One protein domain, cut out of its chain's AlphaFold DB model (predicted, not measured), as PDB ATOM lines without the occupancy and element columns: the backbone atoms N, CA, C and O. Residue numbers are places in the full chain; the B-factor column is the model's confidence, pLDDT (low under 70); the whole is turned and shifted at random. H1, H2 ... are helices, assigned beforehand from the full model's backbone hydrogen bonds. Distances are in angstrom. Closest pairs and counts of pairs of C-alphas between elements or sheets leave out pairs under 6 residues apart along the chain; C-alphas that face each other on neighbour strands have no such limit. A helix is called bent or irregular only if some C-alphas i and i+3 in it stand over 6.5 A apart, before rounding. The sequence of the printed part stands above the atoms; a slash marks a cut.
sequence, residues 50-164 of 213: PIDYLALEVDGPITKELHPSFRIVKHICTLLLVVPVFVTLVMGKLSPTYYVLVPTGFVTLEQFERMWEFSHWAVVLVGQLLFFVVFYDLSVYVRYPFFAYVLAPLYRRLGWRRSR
ATOM      1  N   PRO A  50     -41.451 -18.985  92.156       58.69
ATOM      2  CA  PRO A  50     -41.138 -17.660  91.583       58.69
ATOM      3  C   PRO A  50     -41.026 -16.542  92.627       58.69
ATOM      4  O   PRO A  50     -40.455 -15.489  92.373       58.69
ATOM      5  N   ILE A  51     -41.597 -16.765  93.803       60.62
ATOM      6  CA  ILE A  51     -41.762 -15.767  94.848       60.62
ATOM      7  C   ILE A  51     -40.531 -15.643  95.732       60.62
ATOM      8  O   ILE A  51     -40.256 -14.541  96.189       60.62
ATOM      9  N   ASP A  52     -39.745 -16.711  95.899       65.26
ATOM     10  CA  ASP A  52     -38.467 -16.623  96.616       65.26
ATOM     11  C   ASP A  52     -37.520 -15.662  95.882       65.26
ATOM     12  O   ASP A  52     -36.758 -14.928  96.507       65.26
ATOM     13  N   TYR A  53     -37.628 -15.599  94.550       64.50
ATOM     14  CA  TYR A  53     -36.904 -14.630  93.735       64.50
ATOM     15  C   TYR A  53     -37.386 -13.194  93.976       64.50
ATOM     16  O   TYR A  53     -36.572 -12.328  94.274       64.50
ATOM     17  N   LEU A  54     -38.701 -12.951  93.936       65.63
ATOM     18  CA  LEU A  54     -39.284 -11.639  94.252       65.63
ATOM     19  C   LEU A  54     -38.940 -11.188  95.678       65.63
ATOM     20  O   LEU A  54     -38.695 -10.007  95.912       65.63
ATOM     21  N   ALA A  55     -38.883 -12.121  96.627       69.47
ATOM     22  CA  ALA A  55     -38.455 -11.838  97.986       69.47
ATOM     23  C   ALA A  55     -36.980 -11.441  98.048       69.47
ATOM     24  O   ALA A  55     -36.658 -10.405  98.626       69.47
ATOM     25  N   LEU A  56     -36.099 -12.195  97.385       68.72
ATOM     26  CA  LEU A  56     -34.679 -11.858  97.261       68.72
ATOM     27  C   LEU A  56     -34.454 -10.517  96.552       68.72
ATOM     28  O   LEU A  56     -33.552  -9.774  96.935       68.72
ATOM     29  N   GLU A  57     -35.261 -10.183  95.549       69.83
ATOM     30  CA  GLU A  57     -35.146  -8.932  94.801       69.83
ATOM     31  C   GLU A  57     -35.629  -7.727  95.623       69.83
ATOM     32  O   GLU A  57     -34.941  -6.706  95.718       69.83
ATOM     33  N   VAL A  58     -36.779  -7.858  96.293       69.95
ATOM     34  CA  VAL A  58     -37.311  -6.816  97.182       69.95
ATOM     35  C   VAL A  58     -36.391  -6.608  98.383       69.95
ATOM     36  O   VAL A  58     -36.020  -5.472  98.679       69.95
ATOM     37  N   ASP A  59     -35.976  -7.682  99.055       74.13
ATOM     38  CA  ASP A  59     -35.143  -7.602 100.258       74.13
ATOM     39  C   ASP A  59     -33.660  -7.339  99.952       74.13
ATOM     40  O   ASP A  59     -32.935  -6.826 100.807       74.13
ATOM     41  N   GLY A  60     -33.212  -7.604  98.725       75.60
ATOM     42  CA  GLY A  60     -31.847  -7.376  98.260       75.60
ATOM     43  C   GLY A  60     -31.668  -6.032  97.543       75.60
ATOM     44  O   GLY A  60     -31.502  -5.010  98.215       75.60
ATOM     45  N   PRO A  61     -31.603  -6.014  96.197       73.08
ATOM     46  CA  PRO A  61     -31.275  -4.823  95.410       73.08
ATOM     47  C   PRO A  61     -32.229  -3.657  95.679       73.08
ATOM     48  O   PRO A  61     -31.764  -2.549  95.939       73.08
ATOM     49  N   ILE A  62     -33.541  -3.904  95.735       74.05
ATOM     50  CA  ILE A  62     -34.541  -2.845  95.916       74.05
ATOM     51  C   ILE A  62     -34.330  -2.133  97.264       74.05
ATOM     52  O   ILE A  62     -34.112  -0.923  97.287       74.05
ATOM     53  N   THR A  63     -34.288  -2.845  98.400       76.83
ATOM     54  CA  THR A  63     -34.063  -2.160  99.695       76.83
ATOM     55  C   THR A  63     -32.676  -1.527  99.846       76.83
ATOM     56  O   THR A  63     -32.497  -0.678 100.721       76.83
ATOM     57  N   LYS A  64     -31.680  -1.936  99.047       75.65
ATOM     58  CA  LYS A  64     -30.340  -1.327  99.051       75.65
ATOM     59  C   LYS A  64     -30.299  -0.018  98.264       75.65
ATOM     60  O   LYS A  64     -29.654   0.921  98.727       75.65
ATOM     61  N   GLU A  65     -30.984   0.038  97.123       76.41
ATOM     62  CA  GLU A  65     -31.102   1.228  96.267       76.41
ATOM     63  C   GLU A  65     -31.936   2.342  96.912       76.41
ATOM     64  O   GLU A  65     -31.664   3.535  96.746       76.41
ATOM     65  N   LEU A  66     -32.994   1.951  97.620       81.15
ATOM     66  CA  LEU A  66     -33.992   2.856  98.174       81.15
ATOM     67  C   LEU A  66     -33.576   3.427  99.535       81.15
ATOM     68  O   LEU A  66     -32.723   2.885 100.240       81.15
ATOM     69  N   HIS A  67     -34.184   4.555  99.906       81.37
ATOM     70  CA  HIS A  67     -33.982   5.157 101.221       81.37
ATOM     71  C   HIS A  67     -34.337   4.150 102.342       81.37
ATOM     72  O   HIS A  67     -35.307   3.404 102.194       81.37
ATOM     73  N   PRO A  68     -33.611   4.111 103.480       84.06
ATOM     74  CA  PRO A  68     -33.870   3.168 104.577       84.06
ATOM     75  C   PRO A  68     -35.308   3.190 105.116       84.06
ATOM     76  O   PRO A  68     -35.784   2.161 105.601       84.06
ATOM     77  N   SER A  69     -36.034   4.306 104.969       85.99
ATOM     78  CA  SER A  69     -37.464   4.382 105.304       85.99
ATOM     79  C   SER A  69     -38.321   3.383 104.522       85.99
ATOM     80  O   SER A  69     -39.352   2.956 105.033       85.99
ATOM     81  N   PHE A  70     -37.877   2.921 103.348       85.98
ATOM     82  CA  PHE A  70     -38.561   1.878 102.586       85.98
ATOM     83  C   PHE A  70     -38.747   0.597 103.405       85.98
ATOM     84  O   PHE A  70     -39.808  -0.020 103.348       85.98
ATOM     85  N   ARG A  71     -37.758   0.214 104.229       86.22
ATOM     86  CA  ARG A  71     -37.875  -0.959 105.113       86.22
ATOM     87  C   ARG A  71     -38.965  -0.756 106.155       86.22
ATOM     88  O   ARG A  71     -39.785  -1.643 106.358       86.22
ATOM     89  N   ILE A  72     -38.996   0.426 106.766       88.68
ATOM     90  CA  ILE A  72     -39.992   0.789 107.777       88.68
ATOM     91  C   ILE A  72     -41.389   0.773 107.153       88.68
ATOM     92  O   ILE A  72     -42.271   0.088 107.660       88.68
ATOM     93  N   VAL A  73     -41.578   1.432 106.006       89.22
ATOM     94  CA  VAL A  73     -42.874   1.458 105.311       89.22
ATOM     95  C   VAL A  73     -43.300   0.058 104.873       89.22
ATOM     96  O   VAL A  73     -44.459  -0.298 105.053       89.22
ATOM     97  N   LYS A  74     -42.379  -0.785 104.395       87.73
ATOM     98  CA  LYS A  74     -42.667  -2.194 104.086       87.73
ATOM     99  C   LYS A  74     -43.214  -2.944 105.310       87.73
ATOM    100  O   LYS A  74     -44.191  -3.689 105.190       87.73
ATOM    101  N   HIS A  75     -42.604  -2.754 106.482       88.99
ATOM    102  CA  HIS A  75     -43.076  -3.358 107.729       88.99
ATOM    103  C   HIS A  75     -44.428  -2.793 108.166       88.99
ATOM    104  O   HIS A  75     -45.308  -3.575 108.508       88.99
ATOM    105  N   ILE A  76     -44.637  -1.478 108.064       91.91
ATOM    106  CA  ILE A  76     -45.923  -0.834 108.367       91.91
ATOM    107  C   ILE A  76     -47.024  -1.368 107.447       91.91
ATOM    108  O   ILE A  76     -48.056  -1.807 107.935       91.91
ATOM    109  N   CYS A  77     -46.807  -1.416 106.129       91.34
ATOM    110  CA  CYS A  77     -47.772  -1.985 105.185       91.34
ATOM    111  C   CYS A  77     -48.053  -3.465 105.472       91.34
ATOM    112  O   CYS A  77     -49.193  -3.908 105.365       91.34
ATOM    113  N   THR A  78     -47.028  -4.234 105.854       89.96
ATOM    114  CA  THR A  78     -47.218  -5.633 106.257       89.96
ATOM    115  C   THR A  78     -48.075  -5.724 107.516       89.96
ATOM    116  O   THR A  78     -49.007  -6.517 107.541       89.96
ATOM    117  N   LEU A  79     -47.808  -4.904 108.534       91.67
ATOM    118  CA  LEU A  79     -48.603  -4.859 109.760       91.67
ATOM    119  C   LEU A  79     -50.047  -4.440 109.473       91.67
ATOM    120  O   LEU A  79     -50.962  -5.112 109.927       91.67
ATOM    121  N   LEU A  80     -50.261  -3.405 108.661       93.02
ATOM    122  CA  LEU A  80     -51.599  -2.962 108.258       93.02
ATOM    123  C   LEU A  80     -52.391  -4.051 107.526       93.02
ATOM    124  O   LEU A  80     -53.608  -4.094 107.650       93.02
ATOM    125  N   LEU A  81     -51.727  -4.936 106.783       89.53
ATOM    126  CA  LEU A  81     -52.385  -6.068 106.128       89.53
ATOM    127  C   LEU A  81     -52.637  -7.233 107.100       89.53
ATOM    128  O   LEU A  81     -53.691  -7.859 107.073       89.53
ATOM    129  N   VAL A  82     -51.649  -7.558 107.932       91.09
ATOM    130  CA  VAL A  82     -51.603  -8.809 108.698       91.09
ATOM    131  C   VAL A  82     -52.277  -8.676 110.066       91.09
ATOM    132  O   VAL A  82     -52.975  -9.594 110.489       91.09
ATOM    133  N   VAL A  83     -52.114  -7.541 110.752       91.32
ATOM    134  CA  VAL A  83     -52.662  -7.315 112.100       91.32
ATOM    135  C   VAL A  83     -54.191  -7.324 112.108       91.32
ATOM    136  O   VAL A  83     -54.742  -8.020 112.956       91.32
ATOM    137  N   PRO A  84     -54.914  -6.655 111.185       91.31
ATOM    138  CA  PRO A  84     -56.373  -6.731 111.183       91.31
ATOM    139  C   PRO A  84     -56.882  -8.161 111.003       91.31
ATOM    140  O   PRO A  84     -57.820  -8.554 111.685       91.31
ATOM    141  N   VAL A  85     -56.230  -8.954 110.146       88.29
ATOM    142  CA  VAL A  85     -56.583 -10.366 109.931       88.29
ATOM    143  C   VAL A  85     -56.310 -11.196 111.186       88.29
ATOM    144  O   VAL A  85     -57.132 -12.017 111.577       88.29
ATOM    145  N   PHE A  86     -55.181 -10.960 111.854       91.19
ATOM    146  CA  PHE A  86     -54.868 -11.607 113.126       91.19
ATOM    147  C   PHE A  86     -55.909 -11.284 114.205       91.19
ATOM    148  O   PHE A  86     -56.418 -12.183 114.870       91.19
ATOM    149  N   VAL A  87     -56.262 -10.006 114.358       90.22
ATOM    150  CA  VAL A  87     -57.234  -9.554 115.358       90.22
ATOM    151  C   VAL A  87     -58.620 -10.130 115.072       90.22
ATOM    152  O   VAL A  87     -59.273 -10.594 116.000       90.22
ATOM    153  N   THR A  88     -59.072 -10.162 113.814       87.52
ATOM    154  CA  THR A  88     -60.384 -10.743 113.475       87.52
ATOM    155  C   THR A  88     -60.441 -12.255 113.681       87.52
ATOM    156  O   THR A  88     -61.495 -12.755 114.075       87.52
ATOM    157  N   LEU A  89     -59.325 -12.964 113.477       87.43
ATOM    158  CA  LEU A  89     -59.183 -14.391 113.788       87.43
ATOM    159  C   LEU A  89     -59.251 -14.656 115.297       87.43
ATOM    160  O   LEU A  89     -60.007 -15.516 115.741       87.43
ATOM    161  N   VAL A  90     -58.489 -13.899 116.092       85.41
ATOM    162  CA  VAL A  90     -58.435 -14.067 117.555       85.41
ATOM    163  C   VAL A  90     -59.734 -13.628 118.230       85.41
ATOM    164  O   VAL A  90     -60.164 -14.265 119.183       85.41
ATOM    165  N   MET A  91     -60.398 -12.588 117.722       84.31
ATOM    166  CA  MET A  91     -61.726 -12.181 118.199       84.31
ATOM    167  C   MET A  91     -62.840 -13.166 117.809       84.31
ATOM    168  O   MET A  91     -63.988 -12.940 118.174       84.31
ATOM    169  N   GLY A  92     -62.550 -14.193 117.004       76.65
ATOM    170  CA  GLY A  92     -63.548 -15.155 116.535       76.65
ATOM    171  C   GLY A  92     -64.531 -14.605 115.496       76.65
ATOM    172  O   GLY A  92     -65.384 -15.349 115.024       76.65
ATOM    173  N   LYS A  93     -64.400 -13.336 115.074       79.74
ATOM    174  CA  LYS A  93     -65.223 -12.750 113.995       79.74
ATOM    175  C   LYS A  93     -64.997 -13.451 112.660       79.74
ATOM    176  O   LYS A  93     -65.907 -13.532 111.842       79.74
ATOM    177  N   LEU A  94     -63.769 -13.911 112.429       78.79
ATOM    178  CA  LEU A  94     -63.415 -14.747 111.296       78.79
ATOM    179  C   LEU A  94     -62.956 -16.098 111.839       78.79
ATOM    180  O   LEU A  94     -61.896 -16.189 112.445       78.79
ATOM    181  N   SER A  95     -63.743 -17.144 111.616       82.49
ATOM    182  CA  SER A  95     -63.451 -18.488 112.116       82.49
ATOM    183  C   SER A  95     -63.270 -19.481 110.960       82.49
ATOM    184  O   SER A  95     -64.159 -20.285 110.704       82.49
ATOM    185  N   PRO A  96     -62.140 -19.481 110.225       80.55
ATOM    186  CA  PRO A  96     -61.863 -20.474 109.183       80.55
ATOM    187  C   PRO A  96     -61.992 -21.918 109.679       80.55
ATOM    188  O   PRO A  96     -62.474 -22.771 108.938       80.55
ATOM    189  N   THR A  97     -61.649 -22.190 110.942       80.25
ATOM    190  CA  THR A  97     -61.857 -23.511 111.557       80.25
ATOM    191  C   THR A  97     -63.320 -23.948 111.545       80.25
ATOM    192  O   THR A  97     -63.569 -25.128 111.338       80.25
ATOM    193  N   TYR A  98     -64.284 -23.031 111.681       80.05
ATOM    194  CA  TYR A  98     -65.715 -23.338 111.562       80.05
ATOM    195  C   TYR A  98     -66.042 -23.899 110.173       80.05
ATOM    196  O   TYR A  98     -66.635 -24.968 110.055       80.05
ATOM    197  N   TYR A  99     -65.570 -23.224 109.119       79.90
ATOM    198  CA  TYR A  99     -65.811 -23.623 107.726       79.90
ATOM    199  C   TYR A  99     -65.107 -24.921 107.328       79.90
ATOM    200  O   TYR A  99     -65.443 -25.507 106.302       79.90
ATOM    201  N   VAL A 100     -64.139 -25.374 108.123       79.52
ATOM    202  CA  VAL A 100     -63.511 -26.680 107.932       79.52
ATOM    203  C   VAL A 100     -64.187 -27.738 108.794       79.52
ATOM    204  O   VAL A 100     -64.540 -28.776 108.259       79.52
ATOM    205  N   LEU A 101     -64.406 -27.499 110.087       79.46
ATOM    206  CA  LEU A 101     -64.856 -28.515 111.047       79.46
ATOM    207  C   LEU A 101     -66.348 -28.852 110.943       79.46
ATOM    208  O   LEU A 101     -66.709 -30.017 111.095       79.46
ATOM    209  N   VAL A 102     -67.204 -27.861 110.675       76.23
ATOM    210  CA  VAL A 102     -68.662 -28.064 110.652       76.23
ATOM    211  C   VAL A 102     -69.119 -28.730 109.349       76.23
ATOM    212  O   VAL A 102     -69.788 -29.760 109.420       76.23
ATOM    213  N   PRO A 103     -68.717 -28.263 108.147       77.56
ATOM    214  CA  PRO A 103     -69.151 -28.895 106.898       77.56
ATOM    215  C   PRO A 103     -68.565 -30.292 106.672       77.56
ATOM    216  O   PRO A 103     -69.159 -31.095 105.961       77.56
ATOM    217  N   THR A 104     -67.400 -30.593 107.252       84.04
ATOM    218  CA  THR A 104     -66.794 -31.934 107.173       84.04
ATOM    219  C   THR A 104     -67.407 -32.926 108.160       84.04
ATOM    220  O   THR A 104     -67.108 -34.114 108.078       84.04
ATOM    221  N   GLY A 105     -68.268 -32.462 109.073       79.40
ATOM    222  CA  GLY A 105     -68.959 -33.307 110.042       79.40
ATOM    223  C   GLY A 105     -68.107 -33.745 111.234       79.40
ATOM    224  O   GLY A 105     -68.554 -34.597 111.996       79.40
ATOM    225  N   PHE A 106     -66.908 -33.182 111.435       80.63
ATOM    226  CA  PHE A 106     -66.104 -33.489 112.627       80.63
ATOM    227  C   PHE A 106     -66.749 -32.969 113.912       80.63
ATOM    228  O   PHE A 106     -66.547 -33.554 114.974       80.63
ATOM    229  N   VAL A 107     -67.483 -31.858 113.827       79.85
ATOM    230  CA  VAL A 107     -68.078 -31.177 114.979       79.85
ATOM    231  C   VAL A 107     -69.441 -30.607 114.589       79.85
ATOM    232  O   VAL A 107     -69.587 -30.042 113.505       79.85
ATOM    233  N   THR A 108     -70.445 -30.729 115.463       83.66
ATOM    234  CA  THR A 108     -71.751 -30.083 115.249       83.66
ATOM    235  C   THR A 108     -71.685 -28.579 115.537       83.66
ATOM    236  O   THR A 108     -70.808 -28.113 116.263       83.66
ATOM    237  N   LEU A 109     -72.619 -27.793 114.992       80.05
ATOM    238  CA  LEU A 109     -72.649 -26.338 115.204       80.05
ATOM    239  C   LEU A 109     -72.660 -25.969 116.700       80.05
ATOM    240  O   LEU A 109     -71.831 -25.179 117.144       80.05
ATOM    241  N   GLU A 110     -73.511 -26.634 117.486       81.65
ATOM    242  CA  GLU A 110     -73.590 -26.436 118.940       81.65
ATOM    243  C   GLU A 110     -72.285 -26.795 119.662       81.65
ATOM    244  O   GLU A 110     -71.879 -26.119 120.604       81.65
ATOM    245  N   GLN A 111     -71.604 -27.865 119.236       79.90
ATOM    246  CA  GLN A 111     -70.314 -28.243 119.813       79.90
ATOM    247  C   GLN A 111     -69.232 -27.210 119.482       79.90
ATOM    248  O   GLN A 111     -68.380 -26.940 120.327       79.90
ATOM    249  N   PHE A 112     -69.263 -26.612 118.287       79.48
ATOM    250  CA  PHE A 112     -68.321 -25.562 117.903       79.48
ATOM    251  C   PHE A 112     -68.505 -24.281 118.718       79.48
ATOM    252  O   PHE A 112     -67.514 -23.726 119.194       79.48
ATOM    253  N   GLU A 113     -69.745 -23.841 118.929       78.51
ATOM    254  CA  GLU A 113     -70.035 -22.693 119.797       78.51
ATOM    255  C   GLU A 113     -69.612 -22.978 121.244       78.51
ATOM    256  O   GLU A 113     -68.866 -22.198 121.838       78.51
ATOM    257  N   ARG A 114     -69.941 -24.167 121.771       77.74
ATOM    258  CA  ARG A 114     -69.495 -24.587 123.111       77.74
ATOM    259  C   ARG A 114     -67.974 -24.677 123.248       77.74
ATOM    260  O   ARG A 114     -67.465 -24.474 124.347       77.74
ATOM    261  N   MET A 115     -67.224 -24.968 122.180       73.35
ATOM    262  CA  MET A 115     -65.752 -24.990 122.233       73.35
ATOM    263  C   MET A 115     -65.134 -23.608 122.476       73.35
ATOM    264  O   MET A 115     -64.027 -23.543 123.009       73.35
ATOM    265  N   TRP A 116     -65.816 -22.522 122.097       72.77
ATOM    266  CA  TRP A 116     -65.383 -21.163 122.432       72.77
ATOM    267  C   TRP A 116     -65.680 -20.795 123.889       72.77
ATOM    268  O   TRP A 116     -64.907 -20.055 124.493       72.77
ATOM    269  N   GLU A 117     -66.774 -21.317 124.448       71.11
ATOM    270  CA  GLU A 117     -67.231 -21.006 125.809       71.11
ATOM    271  C   GLU A 117     -66.539 -21.848 126.896       71.11
ATOM    272  O   GLU A 117     -66.228 -21.343 127.974       71.11
ATOM    273  N   PHE A 118     -66.277 -23.131 126.633       56.37
ATOM    274  CA  PHE A 118     -65.632 -24.040 127.587       56.37
ATOM    275  C   PHE A 118     -64.094 -24.003 127.502       56.37
ATOM    276  O   PHE A 118     -63.501 -23.390 126.616       56.37
ATOM    277  N   SER A 119     -63.418 -24.714 128.418       60.44
ATOM    278  CA  SER A 119     -61.951 -24.777 128.610       60.44
ATOM    279  C   SER A 119     -61.092 -25.154 127.384       60.44
ATOM    280  O   SER A 119     -59.871 -25.239 127.496       60.44
ATOM    281  N   HIS A 120     -61.692 -25.346 126.208       67.85
ATOM    282  CA  HIS A 120     -61.022 -25.695 124.959       67.85
ATOM    283  C   HIS A 120     -60.852 -24.511 123.994       67.85
ATOM    284  O   HIS A 120     -60.412 -24.727 122.863       67.85
ATOM    285  N   TRP A 121     -61.098 -23.265 124.428       77.74
ATOM    286  CA  TRP A 121     -60.804 -22.063 123.626       77.74
ATOM    287  C   TRP A 121     -59.383 -22.089 123.039       77.74
ATOM    288  O   TRP A 121     -59.161 -21.669 121.904       77.74
ATOM    289  N   ALA A 122     -58.424 -22.661 123.777       80.77
ATOM    290  CA  ALA A 122     -57.045 -22.830 123.342       80.77
ATOM    291  C   ALA A 122     -56.923 -23.691 122.074       80.77
ATOM    292  O   ALA A 122     -56.137 -23.361 121.191       80.77
ATOM    293  N   VAL A 123     -57.717 -24.759 121.938       79.43
ATOM    294  CA  VAL A 123     -57.713 -25.629 120.749       79.43
ATOM    295  C   VAL A 123     -58.192 -24.852 119.527       79.43
ATOM    296  O   VAL A 123     -57.552 -24.887 118.473       79.43
ATOM    297  N   VAL A 124     -59.285 -24.099 119.677       79.49
ATOM    298  CA  VAL A 124     -59.811 -23.263 118.593       79.49
ATOM    299  C   VAL A 124     -58.800 -22.186 118.220       79.49
ATOM    300  O   VAL A 124     -58.528 -22.004 117.034       79.49
ATOM    301  N   LEU A 125     -58.190 -21.529 119.209       84.71
ATOM    302  CA  LEU A 125     -57.190 -20.491 118.989       84.71
ATOM    303  C   LEU A 125     -55.937 -21.040 118.296       84.71
ATOM    304  O   LEU A 125     -55.460 -20.422 117.348       84.71
ATOM    305  N   VAL A 126     -55.443 -22.220 118.681       86.45
ATOM    306  CA  VAL A 126     -54.351 -22.912 117.971       86.45
ATOM    307  C   VAL A 126     -54.742 -23.183 116.518       86.45
ATOM    308  O   VAL A 126     -53.953 -22.916 115.612       86.45
ATOM    309  N   GLY A 127     -55.975 -23.636 116.274       84.83
ATOM    310  CA  GLY A 127     -56.514 -23.782 114.924       84.83
ATOM    311  C   GLY A 127     -56.488 -22.465 114.139       84.83
ATOM    312  O   GLY A 127     -55.951 -22.428 113.032       84.83
ATOM    313  N   GLN A 128     -56.985 -21.366 114.720       87.28
ATOM    314  CA  GLN A 128     -56.944 -20.043 114.082       87.28
ATOM    315  C   GLN A 128     -55.511 -19.582 113.794       87.28
ATOM    316  O   GLN A 128     -55.244 -19.040 112.721       87.28
ATOM    317  N   LEU A 129     -54.574 -19.826 114.715       89.31
ATOM    318  CA  LEU A 129     -53.162 -19.489 114.541       89.31
ATOM    319  C   LEU A 129     -52.523 -20.273 113.391       89.31
ATOM    320  O   LEU A 129     -51.765 -19.695 112.614       89.31
ATOM    321  N   LEU A 130     -52.846 -21.557 113.227       88.43
ATOM    322  CA  LEU A 130     -52.366 -22.340 112.084       88.43
ATOM    323  C   LEU A 130     -52.877 -21.761 110.759       88.43
ATOM    324  O   LEU A 130     -52.091 -21.566 109.829       88.43
ATOM    325  N   PHE A 131     -54.163 -21.406 110.685       87.04
ATOM    326  CA  PHE A 131     -54.713 -20.720 109.512       87.04
ATOM    327  C   PHE A 131     -54.059 -19.361 109.275       87.04
ATOM    328  O   PHE A 131     -53.776 -19.014 108.129       87.04
ATOM    329  N   PHE A 132     -53.761 -18.614 110.337       90.21
ATOM    330  CA  PHE A 132     -53.040 -17.354 110.241       90.21
ATOM    331  C   PHE A 132     -51.633 -17.534 109.665       90.21
ATOM    332  O   PHE A 132     -51.237 -16.760 108.799       90.21
ATOM    333  N   VAL A 133     -50.886 -18.561 110.083       88.43
ATOM    334  CA  VAL A 133     -49.550 -18.862 109.533       88.43
ATOM    335  C   VAL A 133     -49.640 -19.182 108.042       88.43
ATOM    336  O   VAL A 133     -48.869 -18.636 107.252       88.43
ATOM    337  N   VAL A 134     -50.612 -20.005 107.639       86.85
ATOM    338  CA  VAL A 134     -50.853 -20.316 106.221       86.85
ATOM    339  C   VAL A 134     -51.228 -19.054 105.445       86.85
ATOM    340  O   VAL A 134     -50.677 -18.798 104.376       86.85
ATOM    341  N   PHE A 135     -52.122 -18.224 105.985       87.79
ATOM    342  CA  PHE A 135     -52.485 -16.943 105.384       87.79
ATOM    343  C   PHE A 135     -51.278 -16.008 105.273       87.79
ATOM    344  O   PHE A 135     -51.093 -15.363 104.245       87.79
ATOM    345  N   TYR A 136     -50.428 -15.941 106.296       87.77
ATOM    346  CA  TYR A 136     -49.228 -15.118 106.290       87.77
ATOM    347  C   TYR A 136     -48.232 -15.584 105.218       87.77
ATOM    348  O   TYR A 136     -47.704 -14.737 104.490       87.77
ATOM    349  N   ASP A 137     -48.040 -16.896 105.052       85.10
ATOM    350  CA  ASP A 137     -47.227 -17.468 103.968       85.10
ATOM    351  C   ASP A 137     -47.831 -17.145 102.592       85.10
ATOM    352  O   ASP A 137     -47.143 -16.681 101.686       85.10
ATOM    353  N   LEU A 138     -49.152 -17.261 102.443       83.37
ATOM    354  CA  LEU A 138     -49.848 -16.916 101.200       83.37
ATOM    355  C   LEU A 138     -49.894 -15.405 100.930       83.37
ATOM    356  O   LEU A 138     -49.910 -14.979  99.777       83.37
ATOM    357  N   SER A 139     -49.852 -14.560 101.958       85.56
ATOM    358  CA  SER A 139     -49.870 -13.102 101.795       85.56
ATOM    359  C   SER A 139     -48.632 -12.590 101.055       85.56
ATOM    360  O   SER A 139     -48.670 -11.521 100.446       85.56
ATOM    361  N   VAL A 140     -47.538 -13.359 101.061       81.50
ATOM    362  CA  VAL A 140     -46.310 -13.104 100.294       81.50
ATOM    363  C   VAL A 140     -46.630 -12.920  98.801       81.50
ATOM    364  O   VAL A 140     -46.071 -12.032  98.158       81.50
ATOM    365  N   TYR A 141     -47.607 -13.666  98.273       76.85
ATOM    366  CA  TYR A 141     -48.056 -13.584  96.879       76.85
ATOM    367  C   TYR A 141     -48.672 -12.225  96.520       76.85
ATOM    368  O   TYR A 141     -48.714 -11.866  95.347       76.85
ATOM    369  N   VAL A 142     -49.138 -11.462  97.511       80.58
ATOM    370  CA  VAL A 142     -49.721 -10.126  97.324       80.58
ATOM    371  C   VAL A 142     -48.724  -9.042  97.733       80.58
ATOM    372  O   VAL A 142     -48.510  -8.076  97.000       80.58
ATOM    373  N   ARG A 143     -48.063  -9.220  98.883       86.30
ATOM    374  CA  ARG A 143     -47.150  -8.237  99.479       86.30
ATOM    375  C   ARG A 143     -45.938  -7.953  98.601       86.30
ATOM    376  O   ARG A 143     -45.640  -6.790  98.348       86.30
ATOM    377  N   TYR A 144     -45.243  -8.983  98.120       83.06
ATOM    378  CA  TYR A 144     -44.001  -8.780  97.369       83.06
ATOM    379  C   TYR A 144     -44.223  -8.114  96.008       83.06
ATOM    380  O   TYR A 144     -43.518  -7.144  95.722       83.06
ATOM    381  N   PRO A 145     -45.227  -8.513  95.203       79.73
ATOM    382  CA  PRO A 145     -45.590  -7.756  94.009       79.73
ATOM    383  C   PRO A 145     -45.990  -6.313  94.325       79.73
ATOM    384  O   PRO A 145     -45.546  -5.397  93.637       79.73
ATOM    385  N   PHE A 146     -46.758  -6.076  95.391       84.27
ATOM    386  CA  PHE A 146     -47.102  -4.715  95.807       84.27
ATOM    387  C   PHE A 146     -45.850  -3.884  96.147       84.27
ATOM    388  O   PHE A 146     -45.707  -2.749  95.692       84.27
ATOM    389  N   PHE A 147     -44.890  -4.450  96.879       86.71
ATOM    390  CA  PHE A 147     -43.646  -3.754  97.209       86.71
ATOM    391  C   PHE A 147     -42.770  -3.489  95.981       86.71
ATOM    392  O   PHE A 147     -42.246  -2.384  95.843       86.71
ATOM    393  N   ALA A 148     -42.643  -4.462  95.078       80.92
ATOM    394  CA  ALA A 148     -41.816  -4.349  93.880       80.92
ATOM    395  C   ALA A 148     -42.406  -3.395  92.830       80.92
ATOM    396  O   ALA A 148     -41.668  -2.624  92.219       80.92
ATOM    397  N   TYR A 149     -43.726  -3.422  92.625       80.52
ATOM    398  CA  TYR A 149     -44.379  -2.734  91.505       80.52
ATOM    399  C   TYR A 149     -45.151  -1.472  91.893       80.52
ATOM    400  O   TYR A 149     -45.399  -0.635  91.030       80.52
ATOM    401  N   VAL A 150     -45.506  -1.295  93.168       84.03
ATOM    402  CA  VAL A 150     -46.211  -0.092  93.638       84.03
ATOM    403  C   VAL A 150     -45.295   0.738  94.528       84.03
ATOM    404  O   VAL A 150     -44.995   1.890  94.212       84.03
ATOM    405  N   LEU A 151     -44.789   0.144  95.611       85.30
ATOM    406  CA  LEU A 151     -44.059   0.889  96.635       85.30
ATOM    407  C   LEU A 151     -42.672   1.350  96.151       85.30
ATOM    408  O   LEU A 151     -42.308   2.513  96.334       85.30
ATOM    409  N   ALA A 152     -41.906   0.472  95.499       83.79
ATOM    410  CA  ALA A 152     -40.574   0.805  94.998       83.79
ATOM    411  C   ALA A 152     -40.603   1.873  93.881       83.79
ATOM    412  O   ALA A 152     -39.835   2.838  93.968       83.79
ATOM    413  N   PRO A 153     -41.493   1.802  92.869       83.86
ATOM    414  CA  PRO A 153     -41.637   2.873  91.888       83.86
ATOM    415  C   PRO A 153     -42.100   4.196  92.501       83.86
ATOM    416  O   PRO A 153     -41.592   5.239  92.095       83.86
ATOM    417  N   LEU A 154     -43.001   4.176  93.492       87.21
ATOM    418  CA  LEU A 154     -43.446   5.390  94.188       87.21
ATOM    419  C   LEU A 154     -42.273   6.107  94.865       87.21
ATOM    420  O   LEU A 154     -42.057   7.294  94.636       87.21
ATOM    421  N   TYR A 155     -41.453   5.377  95.618       84.84
ATOM    422  CA  TYR A 155     -40.247   5.941  96.221       84.84
ATOM    423  C   TYR A 155     -39.250   6.467  95.176       84.84
ATOM    424  O   TYR A 155     -38.637   7.516  95.376       84.84
ATOM    425  N   ARG A 156     -39.082   5.756  94.050       82.99
ATOM    426  CA  ARG A 156     -38.209   6.202  92.950       82.99
ATOM    427  C   ARG A 156     -38.714   7.499  92.314       82.99
ATOM    428  O   ARG A 156     -37.878   8.321  91.952       82.99
ATOM    429  N   ARG A 157     -40.035   7.681  92.194       85.24
ATOM    430  CA  ARG A 157     -40.669   8.914  91.688       85.24
ATOM    431  C   ARG A 157     -40.514  10.085  92.655       85.24
ATOM    432  O   ARG A 157     -40.283  11.196  92.204       85.24
ATOM    433  N   LEU A 158     -40.567   9.827  93.961       85.31
ATOM    434  CA  LEU A 158     -40.334  10.835  95.003       85.31
ATOM    435  C   LEU A 158     -38.848  11.196  95.183       85.31
ATOM    436  O   LEU A 158     -38.509  12.006  96.039       85.31
ATOM    437  N   GLY A 159     -37.942  10.582  94.414       77.74
ATOM    438  CA  GLY A 159     -36.504  10.826  94.528       77.74
ATOM    439  C   GLY A 159     -35.876  10.260  95.806       77.74
ATOM    440  O   GLY A 159     -34.701  10.510  96.062       77.74
ATOM    441  N   TRP A 160     -36.606   9.452  96.585       76.32
ATOM    442  CA  TRP A 160     -36.137   8.816  97.823       76.32
ATOM    443  C   TRP A 160     -35.239   7.612  97.541       76.32
ATOM    444  O   TRP A 160     -35.502   6.467  97.927       76.32
ATOM    445  N   ARG A 161     -34.150   7.881  96.833       73.94
ATOM    446  CA  ARG A 161     -33.044   6.955  96.643       73.94
ATOM    447  C   ARG A 161     -32.036   7.186  97.748       73.94
ATOM    448  O   ARG A 161     -31.892   8.298  98.254       73.94
ATOM    449  N   ARG A 162     -31.332   6.129  98.137       65.52
ATOM    450  CA  ARG A 162     -30.223   6.273  99.069       65.52
ATOM    451  C   ARG A 162     -29.204   7.211  98.424       65.52
ATOM    452  O   ARG A 162     -28.763   6.960  97.303       65.52
ATOM    453  N   SER A 163     -28.867   8.312  99.095       60.52
ATOM    454  CA  SER A 163     -27.795   9.191  98.633       60.52
ATOM    455  C   SER A 163     -26.547   8.334  98.441       60.52
ATOM    456  O   SER A 163     -26.146   7.628  99.372       60.52
ATOM    457  N   ARG A 164     -25.948   8.391  97.245       55.84
ATOM    458  CA  ARG A 164     -24.770   7.602  96.834       55.84
ATOM    459  C   ARG A 164     -23.665   7.554  97.899       55.84
ATOM    460  O   ARG A 164     -22.947   6.567  97.974       55.84
TER     461      ARG A 164
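This is residues 50 to 164 of the 213 residues of an uncharacterized protein of Trypanosoma cruzi (strain CL Brener) (UniProt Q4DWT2). The model is a loose rod built on one long, kinked helix, H5, with H2 side by side with it and running the opposite way. H1 packs slantwise on H5 toward one end of the rod; at the other end the short helices H3 and H4 lie near the start of H5. The printed part has 115 residues with five named helices, H1 to H5 in that order, and no named strand: all helix. The radius of gyration of the C-alphas is 19.4 A, and the spans are 63 by 25 by 18 A.

H5, residues 121 to 157, is the hub and touches four helices. H2, residues 69 to 90, touches it at a shallow tilt of 28 degrees, opposite ways; the closest C-alphas, of Leu 89 and Gln 128, are 6.1 A apart. H1, residues 50 to 65, touches residues 140 to 152 of H5 at a steep tilt of 52 degrees, the same way, closest at the C-alphas of Val 58 and Ala 148, 6.1 A. H3, residues 96 to 101, touches residues 124 to 131 of H5 at a steep tilt of 40 degrees, opposite ways, closest at the C-alphas of Thr 97 and Gly 127, 6.3 A. H4, residues 109 to 117, and H5 only just touch, only at the corner, with 3 pairs of C-alphas within 8 A; the closest are those of Met 115 and Trp 121, 5.9 A. H1 is apart from H3 and H4. In H3 every O i to N i+4 pair is within hydrogen-bond range; the counts are 10 of 12 in H1, 16 of 18 in H2, 4 of 5 in H4 and 26 of 33 in H5.

H5 is 48.8 A long, from C-alpha 121 at (-60.804, -22.063, 123.626) to C-alpha 157 at (-40.669, 8.914, 91.688), with a kink of 43 degrees near residue 145. H2 is 30.5 A long, with a kink of 28 degrees near residue 82. H1, 21.9 A, begins at (-41.138, -17.660, 91.583) and is only just irregular: C-alphas 58 and 61 are 6.6 A apart. H3 is 8.8 A long and H4 13.0 A.

The two C-alphas farthest apart, of Glu 110 and Arg 164, are 63.5 A apart. The printed part has no cut and no long link. Residues 117 to 122 stand free. Residues 50 to 58, 118 to 120 and 162 to 164 have a pLDDT under 70.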